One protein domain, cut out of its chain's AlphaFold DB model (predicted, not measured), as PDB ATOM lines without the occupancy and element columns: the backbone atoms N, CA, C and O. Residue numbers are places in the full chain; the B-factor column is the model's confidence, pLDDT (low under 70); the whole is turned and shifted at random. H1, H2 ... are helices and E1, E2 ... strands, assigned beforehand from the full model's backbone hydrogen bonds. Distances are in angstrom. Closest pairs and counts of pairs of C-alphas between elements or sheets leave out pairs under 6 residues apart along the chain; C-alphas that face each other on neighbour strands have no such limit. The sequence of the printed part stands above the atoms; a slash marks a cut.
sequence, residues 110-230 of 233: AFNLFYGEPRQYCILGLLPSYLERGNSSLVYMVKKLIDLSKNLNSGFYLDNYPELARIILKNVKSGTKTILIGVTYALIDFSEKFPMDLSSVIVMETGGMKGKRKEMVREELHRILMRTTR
ATOM      1  N   ALA A 110      27.968 -16.007   1.697       95.31
ATOM      2  CA  ALA A 110      26.767 -15.348   1.194       95.31
ATOM      3  C   ALA A 110      26.816 -15.152  -0.331       95.31
ATOM      4  O   ALA A 110      25.854 -15.468  -1.024       95.31
ATOM      5  N   PHE A 111      27.942 -14.680  -0.875       97.00
ATOM      6  CA  PHE A 111      28.093 -14.479  -2.315       97.00
ATOM      7  C   PHE A 111      27.900 -15.789  -3.092       97.00
ATOM      8  O   PHE A 111      27.116 -15.824  -4.036       97.00
ATOM      9  N   ASN A 112      28.532 -16.880  -2.650       97.25
ATOM     10  CA  ASN A 112      28.388 -18.194  -3.277       97.25
ATOM     11  C   ASN A 112      26.955 -18.735  -3.193       97.25
ATOM     12  O   ASN A 112      26.497 -19.356  -4.146       97.25
ATOM     13  N   LEU A 113      26.242 -18.483  -2.090       95.38
ATOM     14  CA  LEU A 113      24.853 -18.914  -1.923       95.38
ATOM     15  C   LEU A 113      23.908 -18.249  -2.937       95.38
ATOM     16  O   LEU A 113      23.029 -18.916  -3.474       95.38
ATOM     17  N   PHE A 114      24.079 -16.949  -3.190       95.44
ATOM     18  CA  PHE A 114      23.164 -16.182  -4.046       95.44
ATOM     19  C   PHE A 114      23.604 -16.093  -5.511       95.44
ATOM     20  O   PHE A 114      22.756 -15.998  -6.395       95.44
ATOM     21  N   TYR A 115      24.911 -16.109  -5.777       96.00
ATOM     22  CA  TYR A 115      25.471 -15.860  -7.107       96.00
ATOM     23  C   TYR A 115      26.368 -17.002  -7.610       96.00
ATOM     24  O   TYR A 115      26.538 -17.155  -8.813       96.00
ATOM     25  N   GLY A 116      26.920 -17.838  -6.732       96.69
ATOM     26  CA  GLY A 116      27.954 -18.808  -7.102       96.69
ATOM     27  C   GLY A 116      29.361 -18.208  -7.053       96.69
ATOM     28  O   GLY A 116      29.595 -17.193  -6.400       96.69
ATOM     29  N   GLU A 117      30.327 -18.849  -7.709       97.56
ATOM     30  CA  GLU A 117      31.737 -18.504  -7.523       97.56
ATOM     31  C   GLU A 117      32.102 -17.157  -8.175       97.56
ATOM     32  O   GLU A 117      31.795 -16.944  -9.352       97.56
ATOM     33  N   PRO A 118      32.876 -16.275  -7.505       97.94
ATOM     34  CA  PRO A 118      33.302 -14.997  -8.085       97.94
ATOM     35  C   PRO A 118      34.013 -15.116  -9.442       97.94
ATOM     36  O   PRO A 118      33.908 -14.215 -10.269       97.94
ATOM     37  N   ARG A 119      34.705 -16.239  -9.702       97.81
ATOM     38  CA  ARG A 119      35.393 -16.540 -10.977       97.81
ATOM     39  C   ARG A 119      34.463 -16.607 -12.185       97.81
ATOM     40  O   ARG A 119      34.922 -16.483 -13.314       97.81
ATOM     41  N   GLN A 120      33.169 -16.803 -11.958       97.56
ATOM     42  CA  GLN A 120      32.165 -16.860 -13.017       97.56
ATOM     43  C   GLN A 120      31.746 -15.468 -13.507       97.56
ATOM     44  O   GLN A 120      31.002 -15.378 -14.482       97.56
ATOM     45  N   TYR A 121      32.195 -14.397 -12.844       98.31
ATOM     46  CA  TYR A 121      31.703 -13.042 -13.051       98.31
ATOM     47  C   TYR A 121      32.805 -12.056 -13.442       98.31
ATOM     48  O   TYR A 121      33.951 -12.151 -13.017       98.31
ATOM     49  N   CYS A 122      32.430 -11.042 -14.215       98.38
ATOM     50  CA  CYS A 122      33.136  -9.770 -14.273       98.38
ATOM     51  C   CYS A 122      32.563  -8.847 -13.184       98.38
ATOM     52  O   CYS A 122      31.367  -8.559 -13.192       98.38
ATOM     53  N   ILE A 123      33.397  -8.423 -12.233       98.44
ATOM     54  CA  ILE A 123      33.001  -7.611 -11.074       98.44
ATOM     55  C   ILE A 123      33.422  -6.161 -11.310       98.44
ATOM     56  O   ILE A 123      34.612  -5.853 -11.372       98.44
ATOM     57  N   LEU A 124      32.442  -5.267 -11.422       98.00
ATOM     58  CA  LEU A 124      32.632  -3.853 -11.741       98.00
ATOM     59  C   LEU A 124      32.211  -2.996 -10.538       98.00
ATOM     60  O   LEU A 124      31.047  -3.006 -10.147       98.00
ATOM     61  N   GLY A 125      33.147  -2.263  -9.938       96.00
ATOM     62  CA  GLY A 125      32.909  -1.414  -8.767       96.00
ATOM     63  C   GLY A 125      32.773   0.070  -9.114       96.00
ATOM     64  O   GLY A 125      33.768   0.733  -9.401       96.00
ATOM     65  N   LEU A 126      31.571   0.633  -9.008       94.31
ATOM     66  CA  LEU A 126      31.269   2.052  -9.213       94.31
ATOM     67  C   LEU A 126      31.152   2.791  -7.866       94.31
ATOM     68  O   LEU A 126      30.063   3.148  -7.413       94.31
ATOM     69  N   LEU A 127      32.293   2.962  -7.184       89.94
ATOM     70  CA  LEU A 127      32.368   3.423  -5.786       89.94
ATOM     71  C   LEU A 127      33.271   4.670  -5.565       89.94
ATOM     72  O   LEU A 127      34.132   4.631  -4.679       89.94
ATOM     73  N   PRO A 128      33.088   5.785  -6.310       81.12
ATOM     74  CA  PRO A 128      34.010   6.935  -6.321       81.12
ATOM     75  C   PRO A 128      34.365   7.499  -4.933       81.12
ATOM     76  O   PRO A 128      35.538   7.619  -4.601       81.12
ATOM     77  N   SER A 129      33.393   7.731  -4.040       69.75
ATOM     78  CA  SER A 129      33.677   8.314  -2.709       69.75
ATOM     79  C   SER A 129      34.217   7.349  -1.647       69.75
ATOM     80  O   SER A 129      34.398   7.759  -0.499       69.75
ATOM     81  N   TYR A 130      34.374   6.058  -1.948       67.69
ATOM     82  CA  TYR A 130      34.850   5.094  -0.952       67.69
ATOM     83  C   TYR A 130      36.347   4.786  -1.070       67.69
ATOM     84  O   TYR A 130      36.955   4.460  -0.050       67.69
ATOM     85  N   LEU A 131      36.952   4.913  -2.259       64.06
ATOM     86  CA  LEU A 131      38.390   4.656  -2.431       64.06
ATOM     87  C   LEU A 131      39.263   5.728  -1.772       64.06
ATOM     88  O   LEU A 131      40.295   5.400  -1.198       64.06
ATOM     89  N   GLU A 132      38.815   6.981  -1.768       61.12
ATOM     90  CA  GLU A 132      39.557   8.104  -1.175       61.12
ATOM     91  C   GLU A 132      39.717   7.993   0.352       61.12
ATOM     92  O   GLU A 132      40.556   8.671   0.936       61.12
ATOM     93  N   ARG A 133      38.920   7.142   1.020       64.69
ATOM     94  CA  ARG A 133      38.858   7.054   2.491       64.69
ATOM     95  C   ARG A 133      39.545   5.823   3.093       64.69
ATOM     96  O   ARG A 133      39.498   5.659   4.306       64.69
ATOM     97  N   GLY A 134      40.165   4.964   2.278       61.75
ATOM     98  CA  GLY A 134      41.086   3.883   2.683       61.75
ATOM     99  C   GLY A 134      40.519   2.702   3.493       61.75
ATOM    100  O   GLY A 134      40.967   1.577   3.308       61.75
ATOM    101  N   ASN A 135      39.497   2.911   4.330       83.44
ATOM    102  CA  ASN A 135      39.068   1.964   5.367       83.44
ATOM    103  C   ASN A 135      37.609   1.496   5.211       83.44
ATOM    104  O   ASN A 135      36.927   1.202   6.189       83.44
ATOM    105  N   SER A 136      37.080   1.424   3.988       89.69
ATOM    106  CA  SER A 136      35.709   0.943   3.763       89.69
ATOM    107  C   SER A 136      35.641  -0.586   3.675       89.69
ATOM    108  O   SER A 136      36.267  -1.196   2.808       89.69
ATOM    109  N   SER A 137      34.800  -1.201   4.511       91.75
ATOM    110  CA  SER A 137      34.526  -2.647   4.472       91.75
ATOM    111  C   SER A 137      33.917  -3.100   3.133       91.75
ATOM    112  O   SER A 137      34.212  -4.195   2.648       91.75
ATOM    113  N   LEU A 138      33.120  -2.232   2.495       91.56
ATOM    114  CA  LEU A 138      32.555  -2.456   1.165       91.56
ATOM    115  C   LEU A 138      33.648  -2.485   0.093       91.56
ATOM    116  O   LEU A 138      33.694  -3.414  -0.707       91.56
ATOM    117  N   VAL A 139      34.555  -1.504   0.094       92.00
ATOM    118  CA  VAL A 139      35.694  -1.479  -0.844       92.00
ATOM    119  C   VAL A 139      36.560  -2.714  -0.668       92.00
ATOM    120  O   VAL A 139      36.943  -3.326  -1.662       92.00
ATOM    121  N   TYR A 140      36.828  -3.106   0.579       94.44
ATOM    122  CA  TYR A 140      37.579  -4.319   0.876       94.44
ATOM    123  C   TYR A 140      36.922  -5.557   0.249       94.44
ATOM    124  O   TYR A 140      37.580  -6.315  -0.462       94.44
ATOM    125  N   MET A 141      35.614  -5.733   0.465       95.50
ATOM    126  CA  MET A 141      34.839  -6.845  -0.092       95.50
ATOM    127  C   MET A 141      34.866  -6.844  -1.624       95.50
ATOM    128  O   MET A 141      35.196  -7.858  -2.235       95.50
ATOM    129  N   VAL A 142      34.572  -5.705  -2.259       95.81
ATOM    130  CA  VAL A 142      34.546  -5.592  -3.727       95.81
ATOM    131  C   VAL A 142      35.927  -5.856  -4.318       95.81
ATOM    132  O   VAL A 142      36.037  -6.601  -5.288       95.81
ATOM    133  N   LYS A 143      36.994  -5.338  -3.698       95.44
ATOM    134  CA  LYS A 143      38.369  -5.625  -4.118       95.44
ATOM    135  C   LYS A 143      38.671  -7.124  -4.048       95.44
ATOM    136  O   LYS A 143      39.213  -7.676  -4.999       95.44
ATOM    137  N   LYS A 144      38.286  -7.800  -2.960       97.31
ATOM    138  CA  LYS A 144      38.465  -9.255  -2.825       97.31
ATOM    139  C   LYS A 144      37.697 -10.032  -3.895       97.31
ATOM    140  O   LYS A 144      38.250 -10.968  -4.462       97.31
ATOM    141  N   LEU A 145      36.468  -9.629  -4.220       98.06
ATOM    142  CA  LEU A 145      35.684 -10.246  -5.296       98.06
ATOM    143  C   LEU A 145      36.318 -10.021  -6.679       98.06
ATOM    144  O   LEU A 145      36.399 -10.964  -7.462       98.06
ATOM    145  N   ILE A 146      36.832  -8.817  -6.958       97.69
ATOM    146  CA  ILE A 146      37.608  -8.512  -8.173       97.69
ATOM    147  C   ILE A 146      38.827  -9.440  -8.265       97.69
ATOM    148  O   ILE A 146      38.989 -10.140  -9.268       97.69
ATOM    149  N   ASP A 147      39.627  -9.521  -7.199       97.75
ATOM    150  CA  ASP A 147      40.844 -10.341  -7.142       97.75
ATOM    151  C   ASP A 147      40.538 -11.843  -7.323       97.75
ATOM    152  O   ASP A 147      41.320 -12.581  -7.939       97.75
ATOM    153  N   LEU A 148      39.400 -12.312  -6.797       98.06
ATOM    154  CA  LEU A 148      38.933 -13.694  -6.932       98.06
ATOM    155  C   LEU A 148      38.321 -13.987  -8.299       98.06
ATOM    156  O   LEU A 148      38.412 -15.130  -8.738       98.06
ATOM    157  N   SER A 149      37.751 -12.989  -8.978       97.88
ATOM    158  CA  SER A 149      37.117 -13.168 -10.287       97.88
ATOM    159  C   SER A 149      38.090 -13.590 -11.387       97.88
ATOM    160  O   SER A 149      37.697 -14.257 -12.338       97.88
ATOM    161  N   LYS A 150      39.369 -13.198 -11.269       96.94
ATOM    162  CA  LYS A 150      40.421 -13.410 -12.285       96.94
ATOM    163  C   LYS A 150      40.089 -12.862 -13.683       96.94
ATOM    164  O   LYS A 150      40.832 -13.116 -14.626       96.94
ATOM    165  N   ASN A 151      39.021 -12.080 -13.825       96.25
ATOM    166  CA  ASN A 151      38.660 -11.435 -15.076       96.25
ATOM    167  C   ASN A 151      39.443 -10.124 -15.217       96.25
ATOM    168  O   ASN A 151      39.381  -9.267 -14.341       96.25
ATOM    169  N   LEU A 152      40.157  -9.954 -16.333       95.50
ATOM    170  CA  LEU A 152      40.986  -8.768 -16.596       95.50
ATOM    171  C   LEU A 152      40.178  -7.467 -16.709       95.50
ATOM    172  O   LEU A 152      40.745  -6.390 -16.573       95.50
ATOM    173  N   ASN A 153      38.871  -7.563 -16.971       96.00
ATOM    174  CA  ASN A 153      37.971  -6.413 -16.995       96.00
ATOM    175  C   ASN A 153      37.273  -6.186 -15.643       96.00
ATOM    176  O   ASN A 153      36.417  -5.317 -15.559       96.00
ATOM    177  N   SER A 154      37.556  -6.976 -14.601       97.75
ATOM    178  CA  SER A 154      37.063  -6.668 -13.255       97.75
ATOM    179  C   SER A 154      37.890  -5.537 -12.655       97.75
ATOM    180  O   SER A 154      39.116  -5.531 -12.758       97.75
ATOM    181  N   GLY A 155      37.239  -4.590 -11.986       96.62
ATOM    182  CA  GLY A 155      37.930  -3.405 -11.495       96.62
ATOM    183  C   GLY A 155      37.010  -2.358 -10.889       96.62
ATOM    184  O   GLY A 155      35.787  -2.498 -10.890       96.62
ATOM    185  N   PHE A 156      37.617  -1.293 -10.369       95.19
ATOM    186  CA  PHE A 156      36.897  -0.095  -9.946       95.19
ATOM    187  C   PHE A 156      36.856   0.930 -11.083       95.19
ATOM    188  O   PHE A 156      37.882   1.231 -11.684       95.19
ATOM    189  N   TYR A 157      35.676   1.502 -11.326       92.94
ATOM    190  CA  TYR A 157      35.388   2.418 -12.437       92.94
ATOM    191  C   TYR A 157      34.934   3.810 -11.982       92.94
ATOM    192  O   TYR A 157      34.271   4.502 -12.743       92.94
ATOM    193  N   LEU A 158      35.297   4.204 -10.752       87.06
ATOM    194  CA  LEU A 158      35.082   5.512 -10.098       87.06
ATOM    195  C   LEU A 158      34.234   6.515 -10.894       87.06
ATOM    196  O   LEU A 158      33.014   6.434 -10.827       87.06
ATOM    197  N   ASP A 159      34.876   7.404 -11.653       83.12
ATOM    198  CA  ASP A 159      34.224   8.383 -12.529       83.12
ATOM    199  C   ASP A 159      34.449   8.068 -14.022       83.12
ATOM    200  O   ASP A 159      34.087   8.851 -14.903       83.12
ATOM    201  N   ASN A 160      35.042   6.909 -14.343       90.44
ATOM    202  CA  ASN A 160      35.337   6.506 -15.719       90.44
ATOM    203  C   ASN A 160      34.148   5.770 -16.355       90.44
ATOM    204  O   ASN A 160      34.206   4.587 -16.698       90.44
ATOM    205  N   TYR A 161      33.046   6.502 -16.500       94.31
ATOM    206  CA  TYR A 161      31.802   5.991 -17.069       94.31
ATOM    207  C   TYR A 161      31.923   5.537 -18.537       94.31
ATOM    208  O   TYR A 161      31.345   4.496 -18.854       94.31
ATOM    209  N   PRO A 162      32.675   6.225 -19.429       95.81
ATOM    210  CA  PRO A 162      32.854   5.751 -20.802       95.81
ATOM    211  C   PRO A 162      33.464   4.346 -20.867       95.81
ATOM    212  O   PRO A 162      32.980   3.487 -21.605       95.81
ATOM    213  N   GLU A 163      34.498   4.091 -20.063       96.19
ATOM    214  CA  GLU A 163      35.155   2.785 -20.020       96.19
ATOM    215  C   GLU A 163      34.246   1.714 -19.408       96.19
ATOM    216  O   GLU A 163      34.158   0.602 -19.934       96.19
ATOM    217  N   LEU A 164      33.514   2.060 -18.344       97.06
ATOM    218  CA  LEU A 164      32.531   1.165 -17.737       97.06
ATOM    219  C   LEU A 164      31.470   0.724 -18.756       97.06
ATOM    220  O   LEU A 164      31.222  -0.473 -18.912       97.06
ATOM    221  N   ALA A 165      30.888   1.675 -19.494       96.75
ATOM    222  CA  ALA A 165      29.901   1.388 -20.532       96.75
ATOM    223  C   ALA A 165      30.491   0.486 -21.626       96.75
ATOM    224  O   ALA A 165      29.870  -0.496 -22.037       96.75
ATOM    225  N   ARG A 166      31.726   0.763 -22.067       97.12
ATOM    226  CA  ARG A 166      32.419  -0.048 -23.078       97.12
ATOM    227  C   ARG A 166      32.582  -1.504 -22.634       97.12
ATOM    228  O   ARG A 166      32.339  -2.417 -23.427       97.12
ATOM    229  N   ILE A 167      32.980  -1.732 -21.383       97.31
ATOM    230  CA  ILE A 167      33.169  -3.078 -20.825       97.31
ATOM    231  C   ILE A 167      31.836  -3.801 -20.671       97.31
ATOM    232  O   ILE A 167      31.735  -4.964 -21.062       97.31
ATOM    233  N   ILE A 168      30.804  -3.115 -20.180       96.88
ATOM    234  CA  ILE A 168      29.462  -3.688 -20.069       96.88
ATOM    235  C   ILE A 168      28.954  -4.128 -21.448       96.88
ATOM    236  O   ILE A 168      28.575  -5.285 -21.603       96.88
ATOM    237  N   LEU A 169      29.031  -3.274 -22.478       95.88
ATOM    238  CA  LEU A 169      28.617  -3.644 -23.840       95.88
ATOM    239  C   LEU A 169      29.386  -4.852 -24.372       95.88
ATOM    240  O   LEU A 169      28.803  -5.725 -25.016       95.88
ATOM    241  N   LYS A 170      30.698  -4.904 -24.121       96.38
ATOM    242  CA  LYS A 170      31.533  -6.041 -24.515       96.38
ATOM    243  C   LYS A 170      31.060  -7.324 -23.832       96.38
ATOM    244  O   LYS A 170      30.884  -8.327 -24.518       96.38
ATOM    245  N   ASN A 171      30.825  -7.279 -22.523       96.31
ATOM    246  CA  ASN A 171      30.395  -8.433 -21.739       96.31
ATOM    247  C   ASN A 171      29.002  -8.924 -22.144       96.31
ATOM    248  O   ASN A 171      28.811 -10.129 -22.277       96.31
ATOM    249  N   VAL A 172      28.059  -8.009 -22.394       93.69
ATOM    250  CA  VAL A 172      26.719  -8.343 -22.903       93.69
ATOM    251  C   VAL A 172      26.834  -9.070 -24.244       93.69
ATOM    252  O   VAL A 172      26.263 -10.143 -24.412       93.69
ATOM    253  N   LYS A 173      27.641  -8.546 -25.179       94.19
ATOM    254  CA  LYS A 173      27.860  -9.177 -26.492       94.19
ATOM    255  C   LYS A 173      28.522 -10.555 -26.402       94.19
ATOM    256  O   LYS A 173      28.231 -11.408 -27.231       94.19
ATOM    257  N   SER A 174      29.415 -10.771 -25.436       94.81
ATOM    258  CA  SER A 174      30.125 -12.046 -25.264       94.81
ATOM    259  C   SER A 174      29.435 -13.027 -24.311       94.81
ATOM    260  O   SER A 174      29.975 -14.105 -24.079       94.81
ATOM    261  N   GLY A 175      28.292 -12.666 -23.718       94.38
ATOM    262  CA  GLY A 175      27.603 -13.485 -22.714       94.38
ATOM    263  C   GLY A 175      28.339 -13.598 -21.371       94.38
ATOM    264  O   GLY A 175      28.056 -14.500 -20.583       94.38
ATOM    265  N   THR A 176      29.292 -12.706 -21.086       96.25
ATOM    266  CA  THR A 176      30.039 -12.705 -19.821       96.25
ATOM    267  C   THR A 176      29.133 -12.226 -18.690       96.25
ATOM    268  O   THR A 176      28.713 -11.064 -18.673       96.25
ATOM    269  N   LYS A 177      28.881 -13.088 -17.698       97.56
ATOM    270  CA  LYS A 177      28.118 -12.705 -16.502       97.56
ATOM    271  C   LYS A 177      28.800 -11.524 -15.813       97.56
ATOM    272  O   LYS A 177      29.996 -11.567 -15.537       97.56
ATOM    273  N   THR A 178      28.045 -10.468 -15.538       98.12
ATOM    274  CA  THR A 178      28.586  -9.214 -15.002       98.12
ATOM    275  C   THR A 178      27.812  -8.797 -13.762       98.12
ATOM    276  O   THR A 178      26.581  -8.830 -13.773       98.12
ATOM    277  N   ILE A 179      28.533  -8.391 -12.715       97.94
ATOM    278  CA  ILE A 179      27.963  -7.734 -11.537       97.94
ATOM    279  C   ILE A 179      28.499  -6.307 -11.478       97.94
ATOM    280  O   ILE A 179      29.706  -6.096 -11.366       97.94
ATOM    281  N   LEU A 180      27.592  -5.335 -11.527       97.31
ATOM    282  CA  LEU A 180      27.871  -3.923 -11.310       97.31
ATOM    283  C   LEU A 180      27.485  -3.552  -9.876       97.31
ATOM    284  O   LEU A 180      26.306  -3.514  -9.543       97.31
ATOM    285  N   ILE A 181      28.474  -3.264  -9.034       95.50
ATOM    286  CA  ILE A 181      28.286  -2.857  -7.638       95.50
ATOM    287  C   ILE A 181      28.528  -1.357  -7.553       95.50
ATOM    288  O   ILE A 181      29.654  -0.911  -7.767       95.50
ATOM    289  N   GLY A 182      27.505  -0.566  -7.238       92.50
ATOM    290  CA  GLY A 182      27.616   0.890  -7.290       92.50
ATOM    291  C   GLY A 182      26.912   1.619  -6.159       92.50
ATOM    292  O   GLY A 182      26.004   1.086  -5.522       92.50
ATOM    293  N   VAL A 183      27.340   2.859  -5.915       88.38
ATOM    294  CA  VAL A 183      26.570   3.793  -5.084       88.38
ATOM    295  C   VAL A 183      25.428   4.409  -5.866       88.38
ATOM    296  O   VAL A 183      25.578   4.712  -7.048       88.38
ATOM    297  N   THR A 184      24.313   4.650  -5.181       86.56
ATOM    298  CA  THR A 184      23.051   5.106  -5.766       86.56
ATOM    299  C   THR A 184      23.207   6.273  -6.747       86.56
ATOM    300  O   THR A 184      22.790   6.172  -7.898       86.56
ATOM    301  N   TYR A 185      23.859   7.368  -6.334       85.50
ATOM    302  CA  TYR A 185      24.014   8.547  -7.196       85.50
ATOM    303  C   TYR A 185      24.881   8.262  -8.433       85.50
ATOM    304  O   TYR A 185      24.578   8.758  -9.511       85.50
ATOM    305  N   ALA A 186      25.928   7.441  -8.297       89.38
ATOM    306  CA  ALA A 186      26.823   7.129  -9.405       89.38
ATOM    307  C   ALA A 186      26.142   6.197 -10.414       89.38
ATOM    308  O   ALA A 186      26.309   6.375 -11.615       89.38
ATOM    309  N   LEU A 187      25.321   5.250  -9.940       91.31
ATOM    310  CA  LEU A 187      24.490   4.408 -10.805       91.31
ATOM    311  C   LEU A 187      23.482   5.245 -11.600       91.31
ATOM    312  O   LEU A 187      23.338   5.029 -12.803       91.31
ATOM    313  N   ILE A 188      22.831   6.227 -10.962       88.75
ATOM    314  CA  ILE A 188      21.944   7.166 -11.664       88.75
ATOM    315  C   ILE A 188      22.730   7.947 -12.715       88.75
ATOM    316  O   ILE A 188      22.357   7.903 -13.887       88.75
ATOM    317  N   ASP A 189      23.819   8.615 -12.318       90.38
ATOM    318  CA  ASP A 189      24.621   9.442 -13.223       90.38
ATOM    319  C   ASP A 189      25.131   8.630 -14.423       90.38
ATOM    320  O   ASP A 189      25.125   9.119 -15.553       90.38
ATOM    321  N   PHE A 190      25.564   7.390 -14.182       93.00
ATOM    322  CA  PHE A 190      25.966   6.457 -15.226       93.00
ATOM    323  C   PHE A 190      24.800   6.150 -16.168       93.00
ATOM    324  O   PHE A 190      24.943   6.300 -17.377       93.00
ATOM    325  N   SER A 191      23.636   5.788 -15.624       91.19
ATOM    326  CA  SER A 191      22.463   5.412 -16.416       91.19
ATOM    327  C   SER A 191      21.890   6.564 -17.254       91.19
ATOM    328  O   SER A 191      21.401   6.341 -18.357       91.19
ATOM    329  N   GLU A 192      21.967   7.804 -16.757       90.62
ATOM    330  CA  GLU A 192      21.512   9.000 -17.475       90.62
ATOM    331  C   GLU A 192      22.478   9.378 -18.606       90.62
ATOM    332  O   GLU A 192      22.041   9.757 -19.691       90.62
ATOM    333  N   LYS A 193      23.793   9.269 -18.367       91.94
ATOM    334  CA  LYS A 193      24.830   9.621 -19.352       91.94
ATOM    335  C   LYS A 193      25.058   8.530 -20.400       91.94
ATOM    336  O   LYS A 193      25.419   8.846 -21.529       91.94
ATOM    337  N   PHE A 194      24.866   7.265 -20.031       92.69
ATOM    338  CA  PHE A 194      25.118   6.089 -20.867       92.69
ATOM    339  C   PHE A 194      23.907   5.137 -20.845       92.69
ATOM    340  O   PHE A 194      24.006   4.030 -20.315       92.69
ATOM    341  N   PRO A 195      22.754   5.543 -21.411       91.12
ATOM    342  CA  PRO A 195      21.578   4.681 -21.474       91.12
ATOM    343  C   PRO A 195      21.879   3.435 -22.316       91.12
ATOM    344  O   PRO A 195      22.293   3.530 -23.473       91.12
ATOM    345  N   MET A 196      21.690   2.252 -21.730       90.69
ATOM    346  CA  MET A 196      22.054   0.971 -22.341       90.69
ATOM    347  C   MET A 196      21.281  -0.188 -21.715       90.69
ATOM    348  O   MET A 196      20.867  -0.100 -20.569       90.69
ATOM    349  N   ASP A 197      21.127  -1.297 -22.432       88.56
ATOM    350  CA  ASP A 197      20.459  -2.482 -21.890       88.56
ATOM    351  C   ASP A 197      21.340  -3.198 -20.846       88.56
ATOM    352  O   ASP A 197      22.426  -3.686 -21.164       88.56
ATOM    353  N   LEU A 198      20.865  -3.242 -19.599       90.94
ATOM    354  CA  LEU A 198      21.477  -3.939 -18.467       90.94
ATOM    355  C   LEU A 198      20.653  -5.154 -18.016       90.94
ATOM    356  O   LEU A 198      20.902  -5.683 -16.937       90.94
ATOM    357  N   SER A 199      19.687  -5.624 -18.808       89.12
ATOM    358  CA  SER A 199      18.831  -6.769 -18.448       89.12
ATOM    359  C   SER A 199      19.608  -8.061 -18.158       89.12
ATOM    360  O   SER A 199      19.138  -8.900 -17.392       89.12
ATOM    361  N   SER A 200      20.815  -8.212 -18.717       91.31
ATOM    362  CA  SER A 200      21.723  -9.339 -18.462       91.31
ATOM    363  C   SER A 200      22.833  -9.033 -17.443       91.31
ATOM    364  O   SER A 200      23.772  -9.821 -17.300       91.31
ATOM    365  N   VAL A 201      22.781  -7.877 -16.773       95.38
ATOM    366  CA  VAL A 201      23.761  -7.430 -15.776       95.38
ATOM    367  C   VAL A 201      23.103  -7.419 -14.403       95.38
ATOM    368  O   VAL A 201      22.044  -6.833 -14.206       95.38
ATOM    369  N   ILE A 202      23.761  -8.027 -13.419       95.44
ATOM    370  CA  ILE A 202      23.319  -7.943 -12.029       95.44
ATOM    371  C   ILE A 202      23.773  -6.589 -11.489       95.44
ATOM    372  O   ILE A 202      24.973  -6.353 -11.345       95.44
ATOM    373  N   VAL A 203      22.835  -5.696 -11.186       93.31
ATOM    374  CA  VAL A 203      23.149  -4.401 -10.571       93.31
ATOM    375  C   VAL A 203      22.886  -4.480  -9.073       93.31
ATOM    376  O   VAL A 203      21.759  -4.694  -8.632       93.31
ATOM    377  N   MET A 204      23.943  -4.303  -8.289       92.06
ATOM    378  CA  MET A 204      23.914  -4.271  -6.834       92.06
ATOM    379  C   MET A 204      24.077  -2.829  -6.359       92.06
ATOM    380  O   MET A 204      25.165  -2.249  -6.401       92.06
ATOM    381  N   GLU A 205      22.977  -2.251  -5.899       89.12
ATOM    382  CA  GLU A 205      22.972  -0.936  -5.272       89.12
ATOM    383  C   GLU A 205      23.533  -1.014  -3.843       89.12
ATOM    384  O   GLU A 205      23.203  -1.918  -3.074       89.12
ATOM    385  N   THR A 206      24.379  -0.049  -3.475       83.88
ATOM    386  CA  THR A 206      24.955   0.071  -2.132       83.88
ATOM    387  C   THR A 206      24.921   1.519  -1.635       83.88
ATOM    388  O   THR A 206      25.212   2.458  -2.373       83.88
ATOM    389  N   GLY A 207      24.635   1.728  -0.349       74.50
ATOM    390  CA  GLY A 207      24.628   3.071   0.242       74.50
ATOM    391  C   GLY A 207      23.423   3.921  -0.179       74.50
ATOM    392  O   GLY A 207      22.342   3.393  -0.389       74.50
ATOM    393  N   GLY A 208      23.605   5.245  -0.220       67.88
ATOM    394  CA  GLY A 208      22.557   6.217  -0.554       67.88
ATOM    395  C   GLY A 208      23.120   7.433  -1.297       67.88
ATOM    396  O   GLY A 208      24.251   7.405  -1.790       67.88
ATOM    397  N   MET A 209      22.368   8.534  -1.345       63.28
ATOM    398  CA  MET A 209      22.702   9.709  -2.169       63.28
ATOM    399  C   MET A 209      23.910  10.518  -1.675       63.28
ATOM    400  O   MET A 209      24.436  11.344  -2.422       63.28
ATOM    401  N   LYS A 210      24.369  10.290  -0.434       65.31
ATOM    402  CA  LYS A 210      25.567  10.908   0.177       65.31
ATOM    403  C   LYS A 210      25.650  12.436  -0.003       65.31
ATOM    404  O   LYS A 210      26.737  12.985  -0.167       65.31
ATOM    405  N   GLY A 211      24.504  13.121  -0.014       60.34
ATOM    406  CA  GLY A 211      24.420  14.569  -0.230       60.34
ATOM    407  C   GLY A 211      24.799  15.049  -1.639       60.34
ATOM    408  O   GLY A 211      24.882  16.252  -1.858       60.34
ATOM    409  N   LYS A 212      25.038  14.141  -2.599       60.94
ATOM    410  CA  LYS A 212      25.314  14.474  -4.009       60.94
ATOM    411  C   LYS A 212      24.038  14.717  -4.817       60.94
ATOM    412  O   LYS A 212      24.075  15.445  -5.803       60.94
ATOM    413  N   ARG A 213      22.917  14.129  -4.395       64.50
ATOM    414  CA  ARG A 213      21.574  14.336  -4.958       64.50
ATOM    415  C   ARG A 213      20.540  14.428  -3.833       64.50
ATOM    416  O   ARG A 213      20.847  14.126  -2.678       64.50
ATOM    417  N   LYS A 214      19.320  14.855  -4.180       69.56
ATOM    418  CA  LYS A 214      18.161  14.827  -3.278       69.56
ATOM    419  C   LYS A 214      17.924  13.387  -2.808       69.56
ATOM    420  O   LYS A 214      17.989  12.475  -3.629       69.56
ATOM    421  N   GLU A 215      17.669  13.203  -1.512       71.56
ATOM    422  CA  GLU A 215      17.280  11.898  -0.965       71.56
ATOM    423  C   GLU A 215      16.053  11.360  -1.706       71.56
ATOM    424  O   GLU A 215      15.110  12.102  -1.993       71.56
ATOM    425  N   MET A 216      16.107  10.076  -2.040       71.19
ATOM    426  CA  MET A 216      15.170   9.418  -2.942       71.19
ATOM    427  C   MET A 216      14.741   8.091  -2.330       71.19
ATOM    428  O   MET A 216      15.564   7.362  -1.775       71.19
ATOM    429  N   VAL A 217      13.456   7.766  -2.442       75.81
ATOM    430  CA  VAL A 217      12.950   6.459  -2.006       75.81
ATOM    431  C   VAL A 217      13.400   5.366  -2.977       75.81
ATOM    432  O   VAL A 217      13.558   5.608  -4.177       75.81
ATOM    433  N   ARG A 218      13.589   4.143  -2.475       73.31
ATOM    434  CA  ARG A 218      14.101   3.002  -3.254       73.31
ATOM    435  C   ARG A 218      13.295   2.759  -4.535       73.31
ATOM    436  O   ARG A 218      13.854   2.478  -5.591       73.31
ATOM    437  N   GLU A 219      11.978   2.923  -4.468       76.75
ATOM    438  CA  GLU A 219      11.061   2.740  -5.594       76.75
ATOM    439  C   GLU A 219      11.244   3.792  -6.695       76.75
ATOM    440  O   GLU A 219      10.944   3.524  -7.860       76.75
ATOM    441  N   GLU A 220      11.674   5.001  -6.342       77.25
ATOM    442  CA  GLU A 220      11.932   6.082  -7.293       77.25
ATOM    443  C   GLU A 220      13.273   5.855  -7.997       77.25
ATOM    444  O   GLU A 220      13.331   5.913  -9.227       77.25
ATOM    445  N   LEU A 221      14.304   5.448  -7.251       78.38
ATOM    446  CA  LEU A 221      15.581   5.026  -7.823       78.38
ATOM    447  C   LEU A 221      15.393   3.888  -8.828       78.38
ATOM    448  O   LEU A 221      15.854   3.972  -9.967       78.38
ATOM    449  N   HIS A 222      14.715   2.817  -8.406       79.31
ATOM    450  CA  HIS A 222      14.501   1.651  -9.253       79.31
ATOM    451  C   HIS A 222      13.743   2.040 -10.530       79.31
ATOM    452  O   HIS A 222      14.062   1.536 -11.603       79.31
ATOM    453  N   ARG A 223      12.778   2.970 -10.452       81.62
ATOM    454  CA  ARG A 223      12.069   3.494 -11.631       81.62
ATOM    455  C   ARG A 223      12.995   4.223 -12.601       81.62
ATOM    456  O   ARG A 223      12.874   4.002 -13.805       81.62
ATOM    457  N   ILE A 224      13.900   5.064 -12.102       79.75
ATOM    458  CA  ILE A 224      14.877   5.766 -12.946       79.75
ATOM    459  C   ILE A 224      15.781   4.756 -13.645       79.75
ATOM    460  O   ILE A 224      15.870   4.791 -14.870       79.75
ATOM    461  N   LEU A 225      16.370   3.829 -12.879       78.75
ATOM    462  CA  LEU A 225      17.257   2.802 -13.420       78.75
ATOM    463  C   LEU A 225      16.532   1.960 -14.473       78.75
ATOM    464  O   LEU A 225      16.976   1.914 -15.609       78.75
ATOM    465  N   MET A 226      15.357   1.396 -14.171       80.69
ATOM    466  CA  MET A 226      14.602   0.594 -15.148       80.69
ATOM    467  C   MET A 226      14.278   1.369 -16.436       80.69
ATOM    468  O   MET A 226      14.336   0.793 -17.524       80.69
ATOM    469  N   ARG A 227      13.981   2.676 -16.345       81.19
ATOM    470  CA  ARG A 227      13.680   3.510 -17.520       81.19
ATOM    471  C   ARG A 227      14.891   3.683 -18.434       81.19
ATOM    472  O   ARG A 227      14.731   3.681 -19.652       81.19
ATOM    473  N   THR A 228      16.075   3.881 -17.864       78.75
ATOM    474  CA  THR A 228      17.302   4.172 -18.619       78.75
ATOM    475  C   THR A 228      18.089   2.918 -18.983       78.75
ATOM    476  O   THR A 228      18.866   2.960 -19.937       78.75
ATOM    477  N   THR A 229      17.865   1.801 -18.277       76.25
ATOM    478  CA  THR A 229      18.682   0.588 -18.405       76.25
ATOM    479  C   THR A 229      17.944  -0.681 -18.832       76.25
ATOM    480  O   THR A 229      18.574  -1.723 -18.988       76.25
ATOM    481  N   ARG A 230      16.615  -0.634 -19.027       78.19
ATOM    482  CA  ARG A 230      15.777  -1.805 -19.378       78.19
ATOM    483  C   ARG A 230      15.929  -3.003 -18.426       78.19
ATOM    484  O   ARG A 230      15.683  -4.142 -18.814       78.19
TER     485      ARG A 230
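This is residues 110 to 230 of the 233 residues of the protein "LuxE domain-containing protein" of Chitinophagaceae bacterium (UniProt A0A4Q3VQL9). A small sheet of three parallel strands, in the order E1 E2 E3, makes the core, with H3 over one face and H4 and H5 over the other. H6 packs on H5, and H1 lies off the sheet, away from the other helices. The 121 printed residues hold six named helices and three named strands, in the order H1 E1 H2 H3 H4 E2 H5 E3 H6, a mixed class. The whole is compact, with a radius of gyration of the C-alphas of 13.7 A and spans of 37 by 35 by 28 A.

E2, residues 178 to 183, is the inner strand between E1, residues 122 to 126, and E3, residues 201 to 206. N 126 and O 181 are 2.8 A apart, and N 204 and O 180 also 2.8 A, within hydrogen-bond range. H3, residues 137 to 149, runs along the strands at a height over the sheet of 8.9 A; its closest C-alpha to E1 is Ile 146, 5.5 A from that of Ile 123. On the opposite face are H4, residues 161 to 174, and H5, residues 184 to 193, at heights of 9.7 A and 9.8 A. E2, H5, E3 form a strand-helix-strand unit, two parallel neighbour strands with a helix between, and its crossover is right-handed; E1, H2 H3 H4, E2 form another, H2 being residues 128 to 131. H6, residues 218 to 229, touches H5 at a shallow tilt of 26 degrees, the same way, closest at the C-alphas of Ser 191 and Thr 228, 5.7 A. H1, residues 110 to 114, is not on the sheet. Every O i to N i+4 pair is within hydrogen-bond range in H1, H3, H4, H5 and H6; H2 is too short for one.

H1 begins at C-alpha 110 (26.767, -15.348, 1.194), and H6, 16.0 A long, ends at C-alpha 229 (18.682, 0.588, -18.405). H4 is 19.9 A long, H3 18.3 A and E2 16.5 A.

The C-alphas of Lys 150 and Lys 214, the two farthest apart, are 37.1 A apart. The printed part has no cut; the links H3 to H4 and E3 to H6 are long. Residues 129 to 134 and 208 to 214 have pLDDT under 70.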